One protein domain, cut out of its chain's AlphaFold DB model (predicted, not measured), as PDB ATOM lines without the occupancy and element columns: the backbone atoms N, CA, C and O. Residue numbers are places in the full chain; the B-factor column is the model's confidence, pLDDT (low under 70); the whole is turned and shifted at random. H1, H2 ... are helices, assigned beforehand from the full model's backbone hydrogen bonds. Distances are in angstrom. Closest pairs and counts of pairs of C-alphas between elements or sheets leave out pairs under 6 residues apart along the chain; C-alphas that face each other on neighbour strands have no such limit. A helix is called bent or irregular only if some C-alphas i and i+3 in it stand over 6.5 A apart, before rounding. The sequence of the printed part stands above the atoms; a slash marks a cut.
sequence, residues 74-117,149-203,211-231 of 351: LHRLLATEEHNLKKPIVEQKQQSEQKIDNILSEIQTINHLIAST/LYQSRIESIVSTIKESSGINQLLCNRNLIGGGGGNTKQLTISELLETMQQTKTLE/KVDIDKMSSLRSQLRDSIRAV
ATOM      1  N   LEU A  74      17.246  -0.033 -63.243       84.62
ATOM      2  CA  LEU A  74      15.799   0.085 -63.409       84.62
ATOM      3  C   LEU A  74      15.049  -0.321 -62.134       84.62
ATOM      4  O   LEU A  74      14.168   0.411 -61.686       84.62
ATOM      5  N   HIS A  75      15.420  -1.444 -61.514       88.25
ATOM      6  CA  HIS A  75      14.832  -1.883 -60.249       88.25
ATOM      7  C   HIS A  75      15.019  -0.842 -59.141       88.25
ATOM      8  O   HIS A  75      14.065  -0.529 -58.429       88.25
ATOM      9  N   ARG A  76      16.215  -0.250 -59.028       88.19
ATOM     10  CA  ARG A  76      16.494   0.809 -58.048       88.19
ATOM     11  C   ARG A  76      15.625   2.052 -58.270       88.19
ATOM     12  O   ARG A  76      15.111   2.619 -57.305       88.19
ATOM     13  N   LEU A  77      15.447   2.467 -59.526       85.25
ATOM     14  CA  LEU A  77      14.573   3.587 -59.883       85.25
ATOM     15  C   LEU A  77      13.114   3.292 -59.526       85.25
ATOM     16  O   LEU A  77      12.474   4.121 -58.882       85.25
ATOM     17  N   LEU A  78      12.612   2.104 -59.873       82.88
ATOM     18  CA  LEU A  78      11.241   1.696 -59.556       82.88
ATOM     19  C   LEU A  78      10.987   1.660 -58.045       82.88
ATOM     20  O   LEU A  78       9.984   2.203 -57.594       82.88
ATOM     21  N   ALA A  79      11.912   1.103 -57.261       87.44
ATOM     22  CA  ALA A  79      11.800   1.076 -55.803       87.44
ATOM     23  C   ALA A  79      11.792   2.490 -55.189       87.44
ATOM     24  O   ALA A  79      11.058   2.762 -54.238       87.44
ATOM     25  N   THR A  80      12.580   3.411 -55.753       87.19
ATOM     26  CA  THR A  80      12.627   4.811 -55.304       87.19
ATOM     27  C   THR A  80      11.319   5.538 -55.609       87.19
ATOM     28  O   THR A  80      10.776   6.214 -54.738       87.19
ATOM     29  N   GLU A  81      10.784   5.387 -56.823       81.38
ATOM     30  CA  GLU A  81       9.492   5.971 -57.202       81.38
ATOM     31  C   GLU A  81       8.346   5.377 -56.374       81.38
ATOM     32  O   GLU A  81       7.507   6.119 -55.868       81.38
ATOM     33  N   GLU A  82       8.342   4.063 -56.137       85.75
ATOM     34  CA  GLU A  82       7.370   3.415 -55.252       85.75
ATOM     35  C   GLU A  82       7.402   4.020 -53.841       85.75
ATOM     36  O   GLU A  82       6.355   4.369 -53.290       85.75
ATOM     37  N   HIS A  83       8.595   4.188 -53.266       89.12
ATOM     38  CA  HIS A  83       8.759   4.820 -51.960       89.12
ATOM     39  C   HIS A  83       8.257   6.274 -51.961       89.12
ATOM     40  O   HIS A  83       7.527   6.671 -51.052       89.12
ATOM     41  N   ASN A  84       8.591   7.056 -52.991       83.31
ATOM     42  CA  ASN A  84       8.153   8.450 -53.120       83.31
ATOM     43  C   ASN A  84       6.630   8.579 -53.231       83.31
ATOM     44  O   ASN A  84       6.062   9.512 -52.667       83.31
ATOM     45  N   LEU A  85       5.970   7.642 -53.915       82.31
ATOM     46  CA  LEU A  85       4.512   7.607 -54.038       82.31
ATOM     47  C   LEU A  85       3.832   7.143 -52.743       82.31
ATOM     48  O   LEU A  85       2.798   7.689 -52.361       82.31
ATOM     49  N   LYS A  86       4.407   6.157 -52.043       89.25
ATOM     50  CA  LYS A  86       3.856   5.636 -50.780       89.25
ATOM     51  C   LYS A  86       4.015   6.608 -49.617       89.25
ATOM     52  O   LYS A  86       3.111   6.701 -48.790       89.25
ATOM     53  N   LYS A  87       5.140   7.325 -49.543       89.12
ATOM     54  CA  LYS A  87       5.476   8.215 -48.424       89.12
ATOM     55  C   LYS A  87       4.354   9.202 -48.048       89.12
ATOM     56  O   LYS A  87       3.923   9.138 -46.900       89.12
ATOM     57  N   PRO A  88       3.812  10.043 -48.953       83.94
ATOM     58  CA  PRO A  88       2.762  10.996 -48.587       83.94
ATOM     59  C   PRO A  88       1.463  10.313 -48.136       83.94
ATOM     60  O   PRO A  88       0.764  10.832 -47.274       83.94
ATOM     61  N   ILE A  89       1.147   9.127 -48.670       84.31
ATOM     62  CA  ILE A  89      -0.037   8.352 -48.265       84.31
ATOM     63  C   ILE A  89       0.134   7.837 -46.834       84.31
ATOM     64  O   ILE A  89      -0.792   7.923 -46.029       84.31
ATOM     65  N   VAL A  90       1.320   7.313 -46.508       87.06
ATOM     66  CA  VAL A  90       1.647   6.848 -45.153       87.06
ATOM     67  C   VAL A  90       1.637   8.014 -44.165       87.06
ATOM     68  O   VAL A  90       1.028   7.892 -43.106       87.06
ATOM     69  N   GLU A  91       2.229   9.155 -44.522       87.75
ATOM     70  CA  GLU A  91       2.217  10.367 -43.690       87.75
ATOM     71  C   GLU A  91       0.785  10.874 -43.456       87.75
ATOM     72  O   GLU A  91       0.398  11.141 -42.319       87.75
ATOM     73  N   GLN A  92      -0.045  10.943 -44.502       85.38
ATOM     74  CA  GLN A  92      -1.445  11.357 -44.383       85.38
ATOM     75  C   GLN A  92      -2.269  10.385 -43.530       85.38
ATOM     76  O   GLN A  92      -3.119  10.805 -42.736       85.38
ATOM     77  N   LYS A  93      -2.029   9.082 -43.690       88.31
ATOM     78  CA  LYS A  93      -2.656   8.044 -42.875       88.31
ATOM     79  C   LYS A  93      -2.296   8.237 -41.403       88.31
ATOM     80  O   LYS A  93      -3.209   8.372 -40.599       88.31
ATOM     81  N   GLN A  94      -1.012   8.356 -41.070       88.62
ATOM     82  CA  GLN A  94      -0.551   8.586 -39.694       88.62
ATOM     83  C   GLN A  94      -1.140   9.867 -39.090       88.62
ATOM     84  O   GLN A  94      -1.622   9.856 -37.959       88.62
ATOM     85  N   GLN A  95      -1.184  10.962 -39.855       87.44
ATOM     86  CA  GLN A  95      -1.838  12.198 -39.414       87.44
ATOM     87  C   GLN A  95      -3.333  11.994 -39.130       87.44
ATOM     88  O   GLN A  95      -3.875  12.580 -38.193       87.44
ATOM     89  N   SER A  96      -4.015  11.182 -39.937       85.38
ATOM     90  CA  SER A  96      -5.433  10.869 -39.741       85.38
ATOM     91  C   SER A  96      -5.651   9.993 -38.507       85.38
ATOM     92  O   SER A  96      -6.573  10.255 -37.741       85.38
ATOM     93  N   GLU A  97      -4.786   9.001 -38.282       85.69
ATOM     94  CA  GLU A  97      -4.794   8.145 -37.087       85.69
ATOM     95  C   GLU A  97      -4.601   8.984 -35.814       85.69
ATOM     96  O   GLU A  97      -5.419   8.907 -34.898       85.69
ATOM     97  N   GLN A  98      -3.618   9.891 -35.806       86.00
ATOM     98  CA  GLN A  98      -3.391  10.814 -34.690       86.00
ATOM     99  C   GLN A  98      -4.603  11.724 -34.428       86.00
ATOM    100  O   GLN A  98      -4.992  11.937 -33.280       86.00
ATOM    101  N   LYS A  99      -5.234  12.254 -35.484       85.19
ATOM    102  CA  LYS A  99      -6.452  13.071 -35.346       85.19
ATOM    103  C   LYS A  99      -7.614  12.271 -34.756       85.19
ATOM    104  O   LYS A  99      -8.338  12.809 -33.922       85.19
ATOM    105  N   ILE A 100      -7.795  11.014 -35.168       83.75
ATOM    106  CA  ILE A 100      -8.821  10.123 -34.606       83.75
ATOM    107  C   ILE A 100      -8.576   9.926 -33.110       83.75
ATOM    108  O   ILE A 100      -9.504  10.109 -32.325       83.75
ATOM    109  N   ASP A 101      -7.343   9.626 -32.707       83.00
ATOM    110  CA  ASP A 101      -6.998   9.447 -31.293       83.00
ATOM    111  C   ASP A 101      -7.249  10.716 -30.466       83.00
ATOM    112  O   ASP A 101      -7.827  10.636 -29.379       83.00
ATOM    113  N   ASN A 102      -6.903  11.892 -30.995       83.94
ATOM    114  CA  ASN A 102      -7.182  13.168 -30.333       83.94
ATOM    115  C   ASN A 102      -8.693  13.389 -30.138       83.94
ATOM    116  O   ASN A 102      -9.125  13.743 -29.040       83.94
ATOM    117  N   ILE A 103      -9.503  13.127 -31.172       83.56
ATOM    118  CA  ILE A 103     -10.969  13.239 -31.100       83.56
ATOM    119  C   ILE A 103     -11.540  12.242 -30.083       83.56
ATOM    120  O   ILE A 103     -12.432  12.590 -29.309       83.56
ATOM    121  N   LEU A 104     -11.039  11.006 -30.053       81.12
ATOM    122  CA  LEU A 104     -11.488  10.005 -29.085       81.12
ATOM    123  C   LEU A 104     -11.157  10.402 -27.648       81.12
ATOM    124  O   LEU A 104     -12.012  10.255 -26.777       81.12
ATOM    125  N   SER A 105      -9.959  10.932 -27.410       81.75
ATOM    126  CA  SER A 105      -9.559  11.465 -26.104       81.75
ATOM    127  C   SER A 105     -10.474  12.615 -25.658       81.75
ATOM    128  O   SER A 105     -10.923  12.656 -24.506       81.75
ATOM    129  N   GLU A 106     -10.847  13.507 -26.582       81.38
ATOM    130  CA  GLU A 106     -11.804  14.586 -26.310       81.38
ATOM    131  C   GLU A 106     -13.194  14.028 -25.954       81.38
ATOM    132  O   GLU A 106     -13.757  14.397 -24.920       81.38
ATOM    133  N   ILE A 107     -13.724  13.078 -26.739       80.81
ATOM    134  CA  ILE A 107     -15.011  12.410 -26.461       80.81
ATOM    135  C   ILE A 107     -14.991  11.737 -25.082       80.81
ATOM    136  O   ILE A 107     -15.943  11.883 -24.311       80.81
ATOM    137  N   GLN A 108     -13.918  11.013 -24.756       77.81
ATOM    138  CA  GLN A 108     -13.755  10.354 -23.457       77.81
ATOM    139  C   GLN A 108     -13.759  11.374 -22.314       77.81
ATOM    140  O   GLN A 108     -14.430  11.161 -21.299       77.81
ATOM    141  N   THR A 109     -13.079  12.506 -22.495       79.00
ATOM    142  CA  THR A 109     -13.026  13.556 -21.475       79.00
ATOM    143  C   THR A 109     -14.383  14.231 -21.278       79.00
ATOM    144  O   THR A 109     -14.831  14.388 -20.138       79.00
ATOM    145  N   ILE A 110     -15.093  14.561 -22.362       77.62
ATOM    146  CA  ILE A 110     -16.461  15.100 -22.298       77.62
ATOM    147  C   ILE A 110     -17.384  14.114 -21.570       77.62
ATOM    148  O   ILE A 110     -18.142  14.514 -20.684       77.62
ATOM    149  N   ASN A 111     -17.289  12.820 -21.882       77.06
ATOM    150  CA  ASN A 111     -18.097  11.790 -21.233       77.06
ATOM    151  C   ASN A 111     -17.817  11.704 -19.719       77.06
ATOM    152  O   ASN A 111     -18.749  11.621 -18.918       77.06
ATOM    153  N   HIS A 112     -16.549  11.805 -19.307       78.44
ATOM    154  CA  HIS A 112     -16.170  11.848 -17.892       78.44
ATOM    155  C   HIS A 112     -16.745  13.080 -17.168       78.44
ATOM    156  O   HIS A 112     -17.206  12.973 -16.027       78.44
ATOM    157  N   LEU A 113     -16.761  14.252 -17.813       77.12
ATOM    158  CA  LEU A 113     -17.368  15.470 -17.254       77.12
ATOM    159  C   LEU A 113     -18.890  15.322 -17.069       77.12
ATOM    160  O   LEU A 113     -19.426  15.689 -16.018       77.12
ATOM    161  N   ILE A 114     -19.583  14.733 -18.048       75.50
ATOM    162  CA  ILE A 114     -21.027  14.441 -17.961       75.50
ATOM    163  C   ILE A 114     -21.316  13.457 -16.812       75.50
ATOM    164  O   ILE A 114     -22.220  13.681 -16.006       75.50
ATOM    165  N   ALA A 115     -20.520  12.395 -16.673       76.62
ATOM    166  CA  ALA A 115     -20.650  11.467 -15.550       76.62
ATOM    167  C   ALA A 115     -20.413  12.175 -14.201       76.62
ATOM    168  O   ALA A 115     -21.223  12.077 -13.284       76.62
ATOM    169  N   SER A 116     -19.360  12.987 -14.096       77.19
ATOM    170  CA  SER A 116     -19.009  13.693 -12.854       77.19
ATOM    171  C   SER A 116     -20.105  14.658 -12.386       77.19
ATOM    172  O   SER A 116     -20.355  14.770 -11.188       77.19
ATOM    173  N   THR A 117     -20.791  15.326 -13.319       76.56
ATOM    174  CA  THR A 117     -21.895  16.256 -13.015       76.56
ATOM    175  C   THR A 117     -23.201  15.567 -12.620       76.56
ATOM    176  O   THR A 117     -24.020  16.176 -11.934       76.56
ATOM    177  N   LEU A 149      -0.217  -3.878 -34.038       79.81
ATOM    178  CA  LEU A 149      -1.179  -3.765 -32.941       79.81
ATOM    179  C   LEU A 149      -1.912  -2.420 -32.960       79.81
ATOM    180  O   LEU A 149      -3.145  -2.398 -32.913       79.81
ATOM    181  N   TYR A 150      -1.179  -1.312 -33.103       79.75
ATOM    182  CA  TYR A 150      -1.784   0.019 -33.205       79.75
ATOM    183  C   TYR A 150      -2.699   0.134 -34.436       79.75
ATOM    184  O   TYR A 150      -3.842   0.578 -34.315       79.75
ATOM    185  N   GLN A 151      -2.251  -0.379 -35.587       80.88
ATOM    186  CA  GLN A 151      -3.049  -0.411 -36.812       80.88
ATOM    187  C   GLN A 151      -4.380  -1.150 -36.622       80.88
ATOM    188  O   GLN A 151      -5.441  -0.620 -36.954       80.88
ATOM    189  N   SER A 152      -4.331  -2.352 -36.040       83.69
ATOM    190  CA  SER A 152      -5.523  -3.175 -35.808       83.69
ATOM    191  C   SER A 152      -6.533  -2.496 -34.875       83.69
ATOM    192  O   SER A 152      -7.747  -2.598 -35.073       83.69
ATOM    193  N   ARG A 153      -6.042  -1.734 -33.885       85.31
ATOM    194  CA  ARG A 153      -6.880  -0.965 -32.962       85.31
ATOM    195  C   ARG A 153      -7.615   0.155 -33.693       85.31
ATOM    196  O   ARG A 153      -8.825   0.290 -33.508       85.31
ATOM    197  N   ILE A 154      -6.917   0.935 -34.520       80.38
ATOM    198  CA  ILE A 154      -7.555   2.016 -35.283       80.38
ATOM    199  C   ILE A 154      -8.577   1.455 -36.276       80.38
ATOM    200  O   ILE A 154      -9.677   1.990 -36.389       80.38
ATOM    201  N   GLU A 155      -8.274   0.348 -36.951       86.06
ATOM    202  CA  GLU A 155      -9.225  -0.297 -37.865       86.06
ATOM    203  C   GLU A 155     -10.500  -0.754 -37.144       86.06
ATOM    204  O   GLU A 155     -11.608  -0.504 -37.627       86.06
ATOM    205  N   SER A 156     -10.359  -1.336 -35.949       86.88
ATOM    206  CA  SER A 156     -11.494  -1.715 -35.101       86.88
ATOM    207  C   SER A 156     -12.333  -0.502 -34.677       86.88
ATOM    208  O   SER A 156     -13.565  -0.528 -34.773       86.88
ATOM    209  N   ILE A 157     -11.678   0.591 -34.276       83.31
ATOM    210  CA  ILE A 157     -12.323   1.867 -33.942       83.31
ATOM    211  C   ILE A 157     -13.107   2.405 -35.142       83.31
ATOM    212  O   ILE A 157     -14.288   2.729 -35.013       83.31
ATOM    213  N   VAL A 158     -12.482   2.467 -36.319       84.81
ATOM    214  CA  VAL A 158     -13.107   2.985 -37.542       84.81
ATOM    215  C   VAL A 158     -14.300   2.122 -37.959       84.81
ATOM    216  O   VAL A 158     -15.330   2.678 -38.346       84.81
ATOM    217  N   SER A 159     -14.207   0.791 -37.854       87.19
ATOM    218  CA  SER A 159     -15.351  -0.103 -38.102       87.19
ATOM    219  C   SER A 159     -16.491   0.198 -37.137       87.19
ATOM    220  O   SER A 159     -17.625   0.411 -37.557       87.19
ATOM    221  N   THR A 160     -16.169   0.341 -35.852       86.25
ATOM    222  CA  THR A 160     -17.163   0.636 -34.816       86.25
ATOM    223  C   THR A 160     -17.865   1.975 -35.056       86.25
ATOM    224  O   THR A 160     -19.079   2.079 -34.880       86.25
ATOM    225  N   ILE A 161     -17.127   2.999 -35.499       83.81
ATOM    226  CA  ILE A 161     -17.694   4.302 -35.869       83.81
ATOM    227  C   ILE A 161     -18.655   4.156 -37.055       83.81
ATOM    228  O   ILE A 161     -19.749   4.711 -37.015       83.81
ATOM    229  N   LYS A 162     -18.276   3.392 -38.087       86.81
ATOM    230  CA  LYS A 162     -19.114   3.168 -39.279       86.81
ATOM    231  C   LYS A 162     -20.385   2.373 -38.982       86.81
ATOM    232  O   LYS A 162     -21.407   2.611 -39.616       86.81
ATOM    233  N   GLU A 163     -20.311   1.426 -38.053       88.50
ATOM    234  CA  GLU A 163     -21.438   0.576 -37.647       88.50
ATOM    235  C   GLU A 163     -22.389   1.270 -36.660       88.50
ATOM    236  O   GLU A 163     -23.530   0.840 -36.484       88.50
ATOM    237  N   SER A 164     -21.943   2.351 -36.018       85.56
ATOM    238  CA  SER A 164     -22.756   3.111 -35.068       85.56
ATOM    239  C   SER A 164     -23.747   4.020 -35.801       85.56
ATOM    240  O   SER A 164     -23.356   4.898 -36.566       85.56
ATOM    241  N   SER A 165     -25.044   3.881 -35.520       85.94
ATOM    242  CA  SER A 165     -26.095   4.714 -36.125       85.94
ATOM    243  C   SER A 165     -26.222   6.103 -35.486       85.94
ATOM    244  O   SER A 165     -27.016   6.928 -35.937       85.94
ATOM    245  N   GLY A 166     -25.490   6.364 -34.401       79.19
ATOM    246  CA  GLY A 166     -25.496   7.642 -33.696       79.19
ATOM    247  C   GLY A 166     -24.576   7.662 -32.476       79.19
ATOM    248  O   GLY A 166     -24.096   6.626 -32.014       79.19
ATOM    249  N   ILE A 167     -24.356   8.860 -31.925       77.00
ATOM    250  CA  ILE A 167     -23.368   9.092 -30.861       77.00
ATOM    251  C   ILE A 167     -23.659   8.311 -29.573       77.00
ATOM    252  O   ILE A 167     -22.738   7.831 -28.928       77.00
ATOM    253  N   ASN A 168     -24.932   8.092 -29.235       75.88
ATOM    254  CA  ASN A 168     -25.302   7.315 -28.050       75.88
ATOM    255  C   ASN A 168     -24.876   5.845 -28.175       75.88
ATOM    256  O   ASN A 168     -24.385   5.266 -27.213       75.88
ATOM    257  N   GLN A 169     -25.005   5.250 -29.365       77.25
ATOM    258  CA  GLN A 169     -24.563   3.875 -29.609       77.25
ATOM    259  C   GLN A 169     -23.034   3.769 -29.568       77.25
ATOM    260  O   GLN A 169     -22.503   2.800 -29.025       77.25
ATOM    261  N   LEU A 170     -22.339   4.794 -30.072       77.56
ATOM    262  CA  LEU A 170     -20.882   4.896 -30.005       77.56
ATOM    263  C   LEU A 170     -20.393   4.974 -28.549       77.56
ATOM    264  O   LEU A 170     -19.485   4.242 -28.164       77.56
ATOM    265  N   LEU A 171     -21.035   5.810 -27.725       73.50
ATOM    266  CA  LEU A 171     -20.706   5.981 -26.305       73.50
ATOM    267  C   LEU A 171     -21.005   4.730 -25.466       73.50
ATOM    268  O   LEU A 171     -20.305   4.453 -24.495       73.50
ATOM    269  N   CYS A 172     -22.016   3.944 -25.843       73.75
ATOM    270  CA  CYS A 172     -22.305   2.662 -25.198       73.75
ATOM    271  C   CYS A 172     -21.306   1.554 -25.575       73.75
ATOM    272  O   CYS A 172     -21.315   0.487 -24.952       73.75
ATOM    273  N   ASN A 173     -20.447   1.771 -26.575       74.88
ATOM    274  CA  ASN A 173     -19.521   0.755 -27.041       74.88
ATOM    275  C   ASN A 173     -18.277   0.693 -26.137       74.88
ATOM    276  O   ASN A 173     -17.340   1.484 -26.250       74.88
ATOM    277  N   ARG A 174     -18.269  -0.280 -25.215       67.62
ATOM    278  CA  ARG A 174     -17.217  -0.467 -24.193       67.62
ATOM    279  C   ARG A 174     -15.798  -0.590 -24.756       67.62
ATOM    280  O   ARG A 174     -14.843  -0.289 -24.042       67.62
ATOM    281  N   ASN A 175     -15.663  -1.004 -26.014       68.69
ATOM    282  CA  ASN A 175     -14.371  -1.192 -26.671       68.69
ATOM    283  C   ASN A 175     -13.685   0.136 -27.048       68.69
ATOM    284  O   ASN A 175     -12.465   0.169 -27.172       68.69
ATOM    285  N   LEU A 176     -14.435   1.239 -27.177       66.00
ATOM    286  CA  LEU A 176     -13.912   2.564 -27.548       66.00
ATOM    287  C   LEU A 176     -13.415   3.395 -26.355       66.00
ATOM    288  O   LEU A 176     -12.523   4.225 -26.506       66.00
ATOM    289  N   ILE A 177     -13.996   3.192 -25.170       61.56
ATOM    290  CA  ILE A 177     -13.793   4.063 -23.994       61.56
ATOM    291  C   ILE A 177     -12.808   3.452 -22.982       61.56
ATOM    292  O   ILE A 177     -12.560   4.013 -21.925       61.56
ATOM    293  N   GLY A 178     -12.177   2.323 -23.311       53.25
ATOM    294  CA  GLY A 178     -11.210   1.700 -22.412       53.25
ATOM    295  C   GLY A 178     -11.897   1.163 -21.158       53.25
ATOM    296  O   GLY A 178     -11.704   1.658 -20.057       53.25
ATOM    297  N   GLY A 179     -12.671   0.088 -21.309       46.91
ATOM    298  CA  GLY A 179     -13.176  -0.698 -20.176       46.91
ATOM    299  C   GLY A 179     -12.098  -1.476 -19.399       46.91
ATOM    300  O   GLY A 179     -12.441  -2.397 -18.664       46.91
ATOM    301  N   GLY A 180     -10.813  -1.155 -19.569       45.16
ATOM    302  CA  GLY A 180      -9.730  -1.704 -18.763       45.16
ATOM    303  C   GLY A 180      -9.497  -0.795 -17.566       45.16
ATOM    304  O   GLY A 180      -9.158   0.365 -17.757       45.16
ATOM    305  N   GLY A 181      -9.680  -1.307 -16.347       45.97
ATOM    306  CA  GLY A 181      -9.503  -0.590 -15.076       45.97
ATOM    307  C   GLY A 181      -8.061  -0.169 -14.756       45.97
ATOM    308  O   GLY A 181      -7.609  -0.349 -13.630       45.97
ATOM    309  N   GLY A 182      -7.328   0.355 -15.737       48.59
ATOM    310  CA  GLY A 182      -6.050   1.019 -15.544       48.59
ATOM    311  C   GLY A 182      -6.279   2.463 -15.114       48.59
ATOM    312  O   GLY A 182      -7.162   3.134 -15.639       48.59
ATOM    313  N   ASN A 183      -5.486   2.927 -14.152       45.44
ATOM    314  CA  ASN A 183      -5.489   4.288 -13.622       45.44
ATOM    315  C   ASN A 183      -5.358   5.327 -14.752       45.44
ATOM    316  O   ASN A 183      -4.251   5.721 -15.121       45.44
ATOM    317  N   THR A 184      -6.474   5.779 -15.320       48.72
ATOM    318  CA  THR A 184      -6.485   6.893 -16.266       48.72
ATOM    319  C   THR A 184      -6.028   8.129 -15.510       48.72
ATOM    320  O   THR A 184      -6.733   8.605 -14.616       48.72
ATOM    321  N   LYS A 185      -4.829   8.627 -15.836       52.00
ATOM    322  CA  LYS A 185      -4.378   9.949 -15.395       52.00
ATOM    323  C   LYS A 185      -5.495  10.941 -15.705       52.00
ATOM    324  O   LYS A 185      -5.911  11.070 -16.853       52.00
ATOM    325  N   GLN A 186      -5.997  11.589 -14.663       51.97
ATOM    326  CA  GLN A 186      -6.997  12.632 -14.784       51.97
ATOM    327  C   GLN A 186      -6.364  13.777 -15.584       51.97
ATOM    328  O   GLN A 186      -5.451  14.434 -15.088       51.97
ATOM    329  N   LEU A 187      -6.795  13.954 -16.835       53.44
ATOM    330  CA  LEU A 187      -6.369  15.065 -17.684       53.44
ATOM    331  C   LEU A 187      -6.676  16.383 -16.970       53.44
ATOM    332  O   LEU A 187      -7.777  16.590 -16.447       53.44
ATOM    333  N   THR A 188      -5.689  17.268 -16.927       70.56
ATOM    334  CA  THR A 188      -5.859  18.605 -16.362       70.56
ATOM    335  C   THR A 188      -6.749  19.453 -17.276       70.56
ATOM    336  O   THR A 188      -6.800  19.258 -18.490       70.56
ATOM    337  N   ILE A 189      -7.449  20.443 -16.706       65.94
ATOM    338  CA  ILE A 189      -8.297  21.381 -17.470       65.94
ATOM    339  C   ILE A 189      -7.494  22.075 -18.587       65.94
ATOM    340  O   ILE A 189      -8.038  22.391 -19.641       65.94
ATOM    341  N   SER A 190      -6.196  22.288 -18.367       69.81
ATOM    342  CA  SER A 190      -5.268  22.878 -19.331       69.81
ATOM    343  C   SER A 190      -5.063  21.992 -20.566       69.81
ATOM    344  O   SER A 190      -5.202  22.483 -21.682       69.81
ATOM    345  N   GLU A 191      -4.817  20.692 -20.376       68.62
ATOM    346  CA  GLU A 191      -4.665  19.709 -21.466       68.62
ATOM    347  C   GLU A 191      -5.985  19.497 -22.229       68.62
ATOM    348  O   GLU A 191      -5.995  19.269 -23.442       68.62
ATOM    349  N   LEU A 192      -7.120  19.638 -21.535       61.28
ATOM    350  CA  LEU A 192      -8.444  19.629 -22.156       61.28
ATOM    351  C   LEU A 192      -8.664  20.852 -23.058       61.28
ATOM    352  O   LEU A 192      -9.182  20.735 -24.166       61.28
ATOM    353  N   LEU A 193      -8.272  22.041 -22.599       66.00
ATOM    354  CA  LEU A 193      -8.424  23.258 -23.395       66.00
ATOM    355  C   LEU A 193      -7.567  23.210 -24.668       66.00
ATOM    356  O   LEU A 193      -7.988  23.708 -25.710       66.00
ATOM    357  N   GLU A 194      -6.387  22.594 -24.582       72.25
ATOM    358  CA  GLU A 194      -5.469  22.411 -25.706       72.25
ATOM    359  C   GLU A 194      -6.016  21.407 -26.733       72.25
ATOM    360  O   GLU A 194      -6.014  21.689 -27.933       72.25
ATOM    361  N   THR A 195      -6.584  20.283 -26.281       61.62
ATOM    362  CA  THR A 195      -7.221  19.290 -27.168       61.62
ATOM    363  C   THR A 195      -8.462  19.851 -27.875       61.62
ATOM    364  O   THR A 195      -8.581  19.711 -29.093       61.62
ATOM    365  N   MET A 196      -9.318  20.599 -27.170       58.38
ATOM    366  CA  MET A 196     -10.487  21.274 -27.766       58.38
ATOM    367  C   MET A 196     -10.115  22.389 -28.763       58.38
ATOM    368  O   MET A 196     -10.886  22.712 -29.673       58.38
ATOM    369  N   GLN A 197      -8.953  23.031 -28.600       68.44
ATOM    370  CA  GLN A 197      -8.465  24.021 -29.567       68.44
ATOM    371  C   GLN A 197      -7.974  23.362 -30.862       68.44
ATOM    372  O   GLN A 197      -8.154  23.946 -31.932       68.44
ATOM    373  N   GLN A 198      -7.426  22.145 -30.793       62.22
ATOM    374  CA  GLN A 198      -6.943  21.409 -31.967       62.22
ATOM    375  C   GLN A 198      -8.075  20.869 -32.860       62.22
ATOM    376  O   GLN A 198      -7.893  20.757 -34.073       62.22
ATOM    377  N   THR A 199      -9.258  20.572 -32.311       58.66
ATOM    378  CA  THR A 199     -10.389  20.009 -33.079       58.66
ATOM    379  C   THR A 199     -11.273  21.058 -33.757       58.66
ATOM    380  O   THR A 199     -12.028  20.740 -34.679       58.66
ATOM    381  N   LYS A 200     -11.138  22.337 -33.387       56.28
ATOM    382  CA  LYS A 200     -11.973  23.440 -33.895       56.28
ATOM    383  C   LYS A 200     -11.718  23.811 -35.368       56.28
ATOM    384  O   LYS A 200     -12.525  24.522 -35.963       56.28
ATOM    385  N   THR A 201     -10.634  23.314 -35.961       55.88
ATOM    386  CA  THR A 201     -10.253  23.522 -37.370       55.88
ATOM    387  C   THR A 201      -9.934  22.194 -38.055       55.88
ATOM    388  O   THR A 201      -8.844  21.991 -38.588       55.88
ATOM    389  N   LEU A 202     -10.875  21.249 -38.022       59.94
ATOM    390  CA  LEU A 202     -10.784  20.044 -38.846       59.94
ATOM    391  C   LEU A 202     -11.058  20.412 -40.307       59.94
ATOM    392  O   LEU A 202     -12.202  20.436 -40.761       59.94
ATOM    393  N   GLU A 203      -9.993  20.723 -41.043       70.56
ATOM    394  CA  GLU A 203     -10.060  20.793 -42.500       70.56
ATOM    395  C   GLU A 203     -10.455  19.422 -43.073       70.56
ATOM    396  O   GLU A 203     -10.020  18.383 -42.554       70.56
ATOM    397  N   LYS A 211      -1.245  11.522 -59.391       74.75
ATOM    398  CA  LYS A 211      -0.943  11.878 -60.774       74.75
ATOM    399  C   LYS A 211       0.286  11.099 -61.207       74.75
ATOM    400  O   LYS A 211       1.417  11.487 -60.930       74.75
ATOM    401  N   VAL A 212       0.049   9.975 -61.871       74.69
ATOM    402  CA  VAL A 212       1.107   9.272 -62.591       74.69
ATOM    403  C   VAL A 212       1.516  10.159 -63.759       74.69
ATOM    404  O   VAL A 212       0.692  10.480 -64.613       74.69
ATOM    405  N   ASP A 213       2.782  10.560 -63.794       83.19
ATOM    406  CA  ASP A 213       3.355  11.260 -64.939       83.19
ATOM    407  C   ASP A 213       3.460  10.276 -66.117       83.19
ATOM    408  O   ASP A 213       4.412   9.497 -66.250       83.19
ATOM    409  N   ILE A 214       2.406  10.264 -66.937       80.19
ATOM    410  CA  ILE A 214       2.274   9.395 -68.111       80.19
ATOM    411  C   ILE A 214       3.420   9.659 -69.091       80.19
ATOM    412  O   ILE A 214       3.928   8.713 -69.701       80.19
ATOM    413  N   ASP A 215       3.881  10.904 -69.195       82.50
ATOM    414  CA  ASP A 215       4.937  11.296 -70.120       82.50
ATOM    415  C   ASP A 215       6.287  10.739 -69.658       82.50
ATOM    416  O   ASP A 215       6.985  10.090 -70.446       82.50
ATOM    417  N   LYS A 216       6.615  10.849 -68.364       82.00
ATOM    418  CA  LYS A 216       7.816  10.221 -67.780       82.00
ATOM    419  C   LYS A 216       7.793   8.697 -67.930       82.00
ATOM    420  O   LYS A 216       8.800   8.100 -68.320       82.00
ATOM    421  N   MET A 217       6.641   8.066 -67.699       74.44
ATOM    422  CA  MET A 217       6.449   6.624 -67.907       74.44
ATOM    423  C   MET A 217       6.605   6.215 -69.376       74.44
ATOM    424  O   MET A 217       7.195   5.173 -69.675       74.44
ATOM    425  N   SER A 218       6.104   7.022 -70.309       78.44
ATOM    426  CA  SER A 218       6.251   6.772 -71.744       78.44
ATOM    427  C   SER A 218       7.705   6.926 -72.206       78.44
ATOM    428  O   SER A 218       8.187   6.099 -72.983       78.44
ATOM    429  N   SER A 219       8.435   7.900 -71.652       83.56
ATOM    430  CA  SER A 219       9.865   8.107 -71.897       83.56
ATOM    431  C   SER A 219      10.698   6.929 -71.391       83.56
ATOM    432  O   SER A 219      11.485   6.369 -72.153       83.56
ATOM    433  N   LEU A 220      10.459   6.463 -70.158       77.12
ATOM    434  CA  LEU A 220      11.112   5.263 -69.619       77.12
ATOM    435  C   LEU A 220      10.812   4.020 -70.465       77.12
ATOM    436  O   LEU A 220      11.716   3.241 -70.762       77.12
ATOM    437  N   ARG A 221       9.565   3.854 -70.921       75.94
ATOM    438  CA  ARG A 221       9.197   2.770 -71.847       75.94
ATOM    439  C   ARG A 221       9.922   2.877 -73.187       75.94
ATOM    440  O   ARG A 221      10.315   1.843 -73.726       75.94
ATOM    441  N   SER A 222      10.093   4.083 -73.728       77.94
ATOM    442  CA  SER A 222      10.867   4.294 -74.957       77.94
ATOM    443  C   SER A 222      12.333   3.936 -74.743       77.94
ATOM    444  O   SER A 222      12.871   3.151 -75.511       77.94
ATOM    445  N   GLN A 223      12.947   4.407 -73.654       77.81
ATOM    446  CA  GLN A 223      14.337   4.083 -73.312       77.81
ATOM    447  C   GLN A 223      14.549   2.574 -73.144       77.81
ATOM    448  O   GLN A 223      15.529   2.025 -73.646       77.81
ATOM    449  N   LEU A 224      13.600   1.882 -72.504       73.00
ATOM    450  CA  LEU A 224      13.625   0.427 -72.370       73.00
ATOM    451  C   LEU A 224      13.538  -0.258 -73.742       73.00
ATOM    452  O   LEU A 224      14.299  -1.173 -74.044       73.00
ATOM    453  N   ARG A 225      12.628   0.211 -74.602       71.56
ATOM    454  CA  ARG A 225      12.449  -0.317 -75.960       71.56
ATOM    455  C   ARG A 225      13.696  -0.113 -76.815       71.56
ATOM    456  O   ARG A 225      14.067  -1.024 -77.551       71.56
ATOM    457  N   ASP A 226      14.322   1.050 -76.714       75.25
ATOM    458  CA  ASP A 226      15.519   1.396 -77.477       75.25
ATOM    459  C   ASP A 226      16.742   0.608 -76.986       75.25
ATOM    460  O   ASP A 226      17.553   0.185 -77.805       75.25
ATOM    461  N   SER A 227      16.811   0.299 -75.687       67.00
ATOM    462  CA  SER A 227      17.851  -0.566 -75.104       67.00
ATOM    463  C   SER A 227      17.679  -2.045 -75.491       67.00
ATOM    464  O   SER A 227      18.660  -2.762 -75.668       67.00
ATOM    465  N   ILE A 228      16.431  -2.506 -75.660       64.19
ATOM    466  CA  ILE A 228      16.090  -3.890 -76.051       64.19
ATOM    467  C   ILE A 228      16.160  -4.099 -77.571       64.19
ATOM    468  O   ILE A 228      16.276  -5.239 -78.028       64.19
ATOM    469  N   ARG A 229      16.087  -3.034 -78.383       66.75
ATOM    470  CA  ARG A 229      16.190  -3.129 -79.846       66.75
ATOM    471  C   ARG A 229      17.599  -3.589 -80.209       66.75
ATOM    472  O   ARG A 229      18.525  -2.798 -80.337       66.75
ATOM    473  N   ALA A 230      17.710  -4.907 -80.316       48.06
ATOM    474  CA  ALA A 230      18.935  -5.667 -80.391       48.06
ATOM    475  C   ALA A 230      19.987  -5.013 -81.284       48.06
ATOM    476  O   ALA A 230      19.729  -4.657 -82.438       48.06
ATOM    477  N   VAL A 231      21.200  -4.953 -80.735       50.47
ATOM    478  CA  VAL A 231      22.429  -4.844 -81.508       50.47
ATOM    479  C   VAL A 231      22.341  -5.902 -82.611       50.47
ATOM    480  O   VAL A 231      22.228  -7.088 -82.290       50.47
TER     481      VAL A 231
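What this domain is: This is residues 74 to 117, 149 to 203 and 211 to 231 of the 351 residues of an uncharacterized protein of Polysphondylium pallidum (strain ATCC 26659 / Pp 5 / PN500) (UniProt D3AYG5). One very long helix, H1, runs nearly straight, with a slight bend between its arms H1a and H1b, and makes most of the length of a rod. H2 crosses one side of H1b and H4 packs on the opposite side, with the little H3 and the long link of residues 172 to 188 leading from one side round to the other, while H5 lies beyond the first residues of H1a and lengthens the rod without touching a helix. The printed part has 120 residues, with five named helices in the order H1, H2, H3, H4, H5 and no named strand; the class is all helix. The whole is extended, with a radius of gyration of the C-alphas of 23.5 A and spans of 84 by 28 by 27 A.

How they stand to each other: H1, residues 74 to 117, was assigned as one helix by its hydrogen bonds but is bent: C-alphas 85 and 88 are 6.7 A apart. Its arms H1a, residues 74 to 85, and H1b, residues 88 to 117, stand at a shallow tilt of 27 degrees. H2, residues 149 to 163, is close to H1b but not clearly touching it; their closest C-alphas, of Glu 97 and Ile 154, are 7.0 A apart, at a steep tilt of 65 degrees, the same way. H3, residues 167 to 171, is close to H2 but not clearly touching it, the closest C-alphas being those of Ile 161 and Leu 170 at 6.7 A. H3 is only just apart from H1b, with the closest C-alphas at 8.1 A. H4, residues 189 to 199, touches residues 102 to 109 of H1b alone; the closest C-alphas, of Glu 106 and Thr 195, are 6.6 A apart, at a steep tilt of 45 degrees, opposite ways. H5, residues 214 to 228, is apart from H1a and H1b. Every O i to N i+4 pair is within hydrogen-bond range in H1a, H1b, H2, H3, H4 and H5.

Where its parts are: H1a begins at C-alpha 74, (15.799, 0.085, -63.409), and is 16.5 A long. H1b measures 43.6 A and ends at C-alpha 117, (-21.895, 16.256, -13.015). H2 is 21.2 A long, H3 6.1 A and H4 15.8 A. H5 is 20.7 A long and ends at C-alpha 228, (16.090, -3.890, -76.051).

The domain as a whole: The C-alphas of Thr 117 and Val 231, the two farthest apart, are 84.3 A apart. Residues 118 to 148 are not printed, with 35.0 A between C-alphas 117 and 149; residues 204 to 210 are not printed, with 22.3 A between C-alphas 203 and 211. The link from H2 to H3 is tight, and that from H3 to H4 is long, with 17 residues. Mean pLDDT of the printed part is 75.3; it is under 70 at residues 174 to 187, 189 to 193, 195 to 202 and 227 to 231.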